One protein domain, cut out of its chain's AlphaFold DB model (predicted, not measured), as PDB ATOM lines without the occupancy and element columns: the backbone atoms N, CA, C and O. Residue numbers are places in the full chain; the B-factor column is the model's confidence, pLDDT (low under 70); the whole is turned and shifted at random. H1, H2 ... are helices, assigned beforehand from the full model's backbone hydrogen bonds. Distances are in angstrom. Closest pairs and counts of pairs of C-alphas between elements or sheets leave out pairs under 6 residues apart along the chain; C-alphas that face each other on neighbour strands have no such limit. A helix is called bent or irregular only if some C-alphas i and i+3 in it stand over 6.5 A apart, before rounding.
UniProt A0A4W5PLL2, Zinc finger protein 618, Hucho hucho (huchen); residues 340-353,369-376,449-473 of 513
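AT A GLANCE: This is residues 340 to 353, 369 to 376 and 449 to 473 of the 513 residues of the protein "Zinc finger protein 618" of Hucho hucho (huchen) (UniProt A0A4W5PLL2). A small, rounded cluster of four short helices has the longest of them, H4, in its middle. H3 folds back beside H4 as a helical hairpin, H2 lies crosswise to H4 on the side away from H3, and H1 sits near the end of H4 at Leu 469. The printed part has 47 residues in three pieces, with four named helices in the order H1, H2, H3, H4, no named strand, and the class all helix. It is compact, with a radius of gyration of the C-alphas of 9.8 A and spans of 26 by 22 by 18 A.

IN THESE COORDINATES: Find C-alpha 460 at (136.560, 129.710, 153.787); from there H4, residues 460 to 469, runs 14.4 A to C-alpha 469 at (133.190, 131.095, 167.678). Before it in the chain look for H3, residues 449 to 454, 7.2 A long; it is neither bent nor irregular, but only just, with C-alphas 451 and 454 6.1 A apart. H2, residues 369 to 376, measures 11.0 A. H1, residues 340 to 347, begins at C-alpha 340 at (136.177, 141.214, 170.852) and measures 10.8 A.

HOW THE PARTS SIT: Start at H4, the hub, which touches the three other helices. H3 touches it at a shallow tilt of 14 degrees, opposite ways; look at Trp 451 and Ala 463, whose C-alphas are the closest, 5.2 A apart. These two helices form a hairpin. H2 touches H4 about perpendicular, at 87 degrees, and the closest C-alphas are those of Ala 373 and Arg 461, 6.0 A apart. H1 and H4 only just touch, with 3 pairs of C-alphas within 8 A; the closest, of Ala 345 and Leu 469, are 5.9 A apart. Their lines stand at a steep tilt of 62 degrees, opposite ways. H1 and H2 are close but not clearly touching: the closest C-alphas, of Val 344 and Ala 369, are 5.2 A apart, and the lines are only just about perpendicular, at 71 degrees. H3 is apart from H1 and from H2. In the backbone of H1, H3 and H4 every O i to N i+4 pair is within hydrogen-bond range; in H2 it is 3 of 4.

THE WHOLE: The two C-alphas farthest apart are those of Lys 340 and Thr 453, at 26.2 A. Residues 354 to 368 are not printed, and C-alphas 353 and 369 are 11.3 A apart across that cut. Residues 377 to 448 are not printed either, with 20.1 A between C-alphas 376 and 449. The link from H3 to H4, five residues, is tight; the links from H1 to H2 and from H2 to H3 run across the cuts. The mean pLDDT of the printed part is 89.9, and in this model one printed residue, Ala 376, is under 70.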
ATOM      1  N   LYS A 340     136.003 141.322 172.310       93.00
ATOM      2  CA  LYS A 340     136.177 141.214 170.852       93.00
ATOM      3  C   LYS A 340     135.502 139.968 170.267       93.00
ATOM      4  O   LYS A 340     134.801 140.057 169.267       93.00
ATOM      5  N   ALA A 341     135.632 138.813 170.926       93.50
ATOM      6  CA  ALA A 341     135.023 137.570 170.450       93.50
ATOM      7  C   ALA A 341     133.484 137.637 170.388       93.50
ATOM      8  O   ALA A 341     132.893 137.065 169.477       93.50
ATOM      9  N   HIS A 342     132.835 138.379 171.294       95.50
ATOM     10  CA  HIS A 342     131.386 138.607 171.261       95.50
ATOM     11  C   HIS A 342     130.974 139.467 170.058       95.50
ATOM     12  O   HIS A 342     129.988 139.170 169.385       95.50
ATOM     13  N   GLN A 343     131.747 140.519 169.770       95.50
ATOM     14  CA  GLN A 343     131.521 141.398 168.619       95.50
ATOM     15  C   GLN A 343     131.681 140.632 167.300       95.50
ATOM     16  O   GLN A 343     130.823 140.709 166.423       95.50
ATOM     17  N   VAL A 344     132.751 139.843 167.183       95.31
ATOM     18  CA  VAL A 344     133.030 139.042 165.987       95.31
ATOM     19  C   VAL A 344     131.992 137.932 165.813       95.31
ATOM     20  O   VAL A 344     131.482 137.758 164.709       95.31
ATOM     21  N   ALA A 345     131.591 137.236 166.883       95.44
ATOM     22  CA  ALA A 345     130.522 136.237 166.813       95.44
ATOM     23  C   ALA A 345     129.198 136.832 166.305       95.44
ATOM     24  O   ALA A 345     128.539 136.210 165.476       95.44
ATOM     25  N   MET A 346     128.836 138.048 166.743       96.00
ATOM     26  CA  MET A 346     127.657 138.772 166.251       96.00
ATOM     27  C   MET A 346     127.736 139.047 164.742       96.00
ATOM     28  O   MET A 346     126.760 138.833 164.027       96.00
ATOM     29  N   VAL A 347     128.894 139.486 164.238       95.31
ATOM     30  CA  VAL A 347     129.083 139.734 162.798       95.31
ATOM     31  C   VAL A 347     128.895 138.459 161.977       95.31
ATOM     32  O   VAL A 347     128.279 138.497 160.911       95.31
ATOM     33  N   LEU A 348     129.380 137.327 162.487       94.75
ATOM     34  CA  LEU A 348     129.278 136.016 161.841       94.75
ATOM     35  C   LEU A 348     127.852 135.435 161.864       94.75
ATOM     36  O   LEU A 348     127.614 134.363 161.314       94.75
ATOM     37  N   ASP A 349     126.884 136.123 162.467       94.12
ATOM     38  CA  ASP A 349     125.473 135.788 162.314       94.12
ATOM     39  C   ASP A 349     124.892 136.515 161.080       94.12
ATOM     40  O   ASP A 349     124.777 137.748 161.089       94.12
ATOM     41  N   PRO A 350     124.473 135.790 160.024       92.00
ATOM     42  CA  PRO A 350     123.937 136.384 158.800       92.00
ATOM     43  C   PRO A 350     122.594 137.103 159.008       92.00
ATOM     44  O   PRO A 350     122.144 137.825 158.114       92.00
ATOM     45  N   GLN A 351     121.940 136.933 160.163       91.25
ATOM     46  CA  GLN A 351     120.710 137.640 160.522       91.25
ATOM     47  C   GLN A 351     120.967 138.964 161.242       91.25
ATOM     48  O   GLN A 351     120.115 139.862 161.185       91.25
ATOM     49  N   LEU A 352     122.108 139.084 161.928       91.31
ATOM     50  CA  LEU A 352     122.477 140.253 162.726       91.31
ATOM     51  C   LEU A 352     123.459 141.150 161.976       91.31
ATOM     52  O   LEU A 352     123.172 142.335 161.775       91.31
ATOM     53  N   LYS A 353     124.598 140.587 161.555       92.69
ATOM     54  CA  LYS A 353     125.751 141.325 161.029       92.69
ATOM     55  C   LYS A 353     126.060 142.541 161.917       92.69
ATOM     56  O   LYS A 353     126.180 142.412 163.129       92.69
ATOM     57  N   ALA A 369     137.228 141.473 163.452       92.44
ATOM     58  CA  ALA A 369     136.862 140.313 162.638       92.44
ATOM     59  C   ALA A 369     137.976 139.935 161.649       92.44
ATOM     60  O   ALA A 369     138.277 138.750 161.494       92.44
ATOM     61  N   CYS A 370     138.623 140.931 161.033       92.12
ATOM     62  CA  CYS A 370     139.776 140.711 160.161       92.12
ATOM     63  C   CYS A 370     140.953 140.104 160.941       92.12
ATOM     64  O   CYS A 370     141.472 139.072 160.526       92.12
ATOM     65  N   GLU A 371     141.309 140.683 162.096       90.38
ATOM     66  CA  GLU A 371     142.382 140.206 162.988       90.38
ATOM     67  C   GLU A 371     142.155 138.738 163.409       90.38
ATOM     68  O   GLU A 371     143.029 137.880 163.286       90.38
ATOM     69  N   MET A 372     140.941 138.387 163.844       88.75
ATOM     70  CA  MET A 372     140.650 137.022 164.298       88.75
ATOM     71  C   MET A 372     140.605 135.985 163.163       88.75
ATOM     72  O   MET A 372     140.861 134.798 163.418       88.75
ATOM     73  N   ALA A 373     140.265 136.412 161.942       87.44
ATOM     74  CA  ALA A 373     140.234 135.575 160.743       87.44
ATOM     75  C   ALA A 373     141.630 135.367 160.127       87.44
ATOM     76  O   ALA A 373     141.881 134.307 159.545       87.44
ATOM     77  N   THR A 374     142.550 136.327 160.276       85.31
ATOM     78  CA  THR A 374     143.959 136.170 159.876       85.31
ATOM     79  C   THR A 374     144.689 135.192 160.791       85.31
ATOM     80  O   THR A 374     145.377 134.302 160.294       85.31
ATOM     81  N   ASP A 375     144.431 135.264 162.101       71.19
ATOM     82  CA  ASP A 375     145.038 134.400 163.130       71.19
ATOM     83  C   ASP A 375     144.588 132.928 163.050       71.19
ATOM     84  O   ASP A 375     145.147 132.049 163.703       71.19
ATOM     85  N   ALA A 376     143.571 132.614 162.244       60.81
ATOM     86  CA  ALA A 376     143.074 131.250 162.068       60.81
ATOM     87  C   ALA A 376     144.007 130.347 161.225       60.81
ATOM     88  O   ALA A 376     143.586 129.260 160.822       60.81
ATOM     89  N   HIS A 449     124.750 124.749 159.528       89.31
ATOM     90  CA  HIS A 449     124.544 124.378 158.151       89.31
ATOM     91  C   HIS A 449     124.953 125.507 157.198       89.31
ATOM     92  O   HIS A 449     125.750 125.259 156.298       89.31
ATOM     93  N   TYR A 450     124.495 126.743 157.431       90.31
ATOM     94  CA  TYR A 450     124.801 127.894 156.570       90.31
ATOM     95  C   TYR A 450     126.308 128.060 156.329       90.31
ATOM     96  O   TYR A 450     126.752 128.102 155.180       90.31
ATOM     97  N   TRP A 451     127.106 128.073 157.403       92.12
ATOM     98  CA  TRP A 451     128.553 128.264 157.301       92.12
ATOM     99  C   TRP A 451     129.289 127.082 156.668       92.12
ATOM    100  O   TRP A 451     130.333 127.288 156.056       92.12
ATOM    101  N   ARG A 452     128.760 125.856 156.771       87.12
ATOM    102  CA  ARG A 452     129.378 124.675 156.148       87.12
ATOM    103  C   ARG A 452     129.035 124.510 154.680       87.12
ATOM    104  O   ARG A 452     129.921 124.176 153.909       87.12
ATOM    105  N   THR A 453     127.769 124.675 154.310       84.69
ATOM    106  CA  THR A 453     127.269 124.247 152.993       84.69
ATOM    107  C   THR A 453     126.883 125.410 152.086       84.69
ATOM    108  O   THR A 453     127.059 125.314 150.879       84.69
ATOM    109  N   THR A 454     126.375 126.521 152.629       79.94
ATOM    110  CA  THR A 454     125.859 127.640 151.816       79.94
ATOM    111  C   THR A 454     126.946 128.643 151.424       79.94
ATOM    112  O   THR A 454     126.929 129.201 150.322       79.94
ATOM    113  N   VAL A 455     127.869 128.932 152.343       84.50
ATOM    114  CA  VAL A 455     128.921 129.947 152.147       84.50
ATOM    115  C   VAL A 455     130.337 129.432 152.386       84.50
ATOM    116  O   VAL A 455     131.280 130.170 152.118       84.50
ATOM    117  N   GLY A 456     130.494 128.184 152.838       80.50
ATOM    118  CA  GLY A 456     131.789 127.618 153.231       80.50
ATOM    119  C   GLY A 456     132.869 127.737 152.156       80.50
ATOM    120  O   GLY A 456     133.985 128.148 152.460       80.50
ATOM    121  N   ASP A 457     132.513 127.474 150.897       84.88
ATOM    122  CA  ASP A 457     133.451 127.549 149.768       84.88
ATOM    123  C   ASP A 457     133.733 128.990 149.313       84.88
ATOM    124  O   ASP A 457     134.799 129.276 148.772       84.88
ATOM    125  N   ARG A 458     132.785 129.911 149.538       87.62
ATOM    126  CA  ARG A 458     132.904 131.326 149.142       87.62
ATOM    127  C   ARG A 458     133.725 132.129 150.144       87.62
ATOM    128  O   ARG A 458     134.507 132.985 149.745       87.62
ATOM    129  N   TYR A 459     133.558 131.826 151.430       90.62
ATOM    130  CA  TYR A 459     134.214 132.513 152.539       90.62
ATOM    131  C   TYR A 459     134.888 131.497 153.482       90.62
ATOM    132  O   TYR A 459     134.434 131.287 154.612       90.62
ATOM    133  N   PRO A 460     135.964 130.818 153.042       89.00
ATOM    134  CA  PRO A 460     136.560 129.710 153.787       89.00
ATOM    135  C   PRO A 460     137.248 130.143 155.089       89.00
ATOM    136  O   PRO A 460     137.359 129.351 156.033       89.00
ATOM    137  N   ARG A 461     137.743 131.383 155.187       89.31
ATOM    138  CA  ARG A 461     138.399 131.860 156.412       89.31
ATOM    139  C   ARG A 461     137.353 132.260 157.445       89.31
ATOM    140  O   ARG A 461     137.481 131.869 158.606       89.31
ATOM    141  N   LEU A 462     136.292 132.940 157.014       92.00
ATOM    142  CA  LEU A 462     135.159 133.293 157.865       92.00
ATOM    143  C   LEU A 462     134.353 132.075 158.292       92.00
ATOM    144  O   LEU A 462     133.974 132.003 159.454       92.00
ATOM    145  N   ALA A 463     134.162 131.086 157.419       91.75
ATOM    146  CA  ALA A 463     133.479 129.848 157.774       91.75
ATOM    147  C   ALA A 463     134.202 129.107 158.902       91.75
ATOM    148  O   ALA A 463     133.574 128.720 159.885       91.75
ATOM    149  N   ARG A 464     135.534 128.974 158.829       89.94
ATOM    150  CA  ARG A 464     136.318 128.377 159.927       89.94
ATOM    151  C   ARG A 464     136.186 129.175 161.221       89.94
ATOM    152  O   ARG A 464     135.983 128.586 162.279       89.94
ATOM    153  N   LEU A 465     136.252 130.504 161.135       91.56
ATOM    154  CA  LEU A 465     136.085 131.377 162.294       91.56
ATOM    155  C   LEU A 465     134.677 131.269 162.907       91.56
ATOM    156  O   LEU A 465     134.545 131.207 164.126       91.56
ATOM    157  N   ALA A 466     133.636 131.200 162.078       93.06
ATOM    158  CA  ALA A 466     132.247 131.059 162.499       93.06
ATOM    159  C   ALA A 466     131.994 129.712 163.165       93.06
ATOM    160  O   ALA A 466     131.431 129.669 164.254       93.06
ATOM    161  N   LEU A 467     132.469 128.618 162.568       92.06
ATOM    162  CA  LEU A 467     132.352 127.284 163.155       92.06
ATOM    163  C   LEU A 467     133.086 127.171 164.493       92.06
ATOM    164  O   LEU A 467     132.663 126.395 165.344       92.06
ATOM    165  N   TRP A 468     134.138 127.958 164.706       91.62
ATOM    166  CA  TRP A 468     134.811 128.043 165.995       91.62
ATOM    167  C   TRP A 468     134.029 128.878 167.016       91.62
ATOM    168  O   TRP A 468     133.649 128.376 168.071       91.62
ATOM    169  N   LEU A 469     133.762 130.152 166.712       93.75
ATOM    170  CA  LEU A 469     133.190 131.095 167.678       93.75
ATOM    171  C   LEU A 469     131.719 130.815 167.987       93.75
ATOM    172  O   LEU A 469     131.304 130.954 169.132       93.75
ATOM    173  N   LEU A 470     130.929 130.379 167.006       93.44
ATOM    174  CA  LEU A 470     129.517 130.042 167.222       93.44
ATOM    175  C   LEU A 470     129.341 128.741 168.019       93.44
ATOM    176  O   LEU A 470     128.254 128.476 168.530       93.44
ATOM    177  N   ALA A 471     130.395 127.929 168.147       92.50
ATOM    178  CA  ALA A 471     130.395 126.754 169.014       92.50
ATOM    179  C   ALA A 471     130.584 127.110 170.492       92.50
ATOM    180  O   ALA A 471     130.283 126.296 171.365       92.50
ATOM    181  N   VAL A 472     131.088 128.313 170.777       93.94
ATOM    182  CA  VAL A 472     131.282 128.801 172.138       93.94
ATOM    183  C   VAL A 472     129.910 129.099 172.751       93.94
ATOM    184  O   VAL A 472     129.146 129.894 172.198       93.94
ATOM    185  N   PRO A 473     129.559 128.501 173.899       93.62
ATOM    186  CA  PRO A 473     128.335 128.864 174.597       93.62
ATOM    187  C   PRO A 473     128.516 130.193 175.346       93.62
ATOM    188  O   PRO A 473     129.539 130.419 175.986       93.62
TER     189      PRO A 473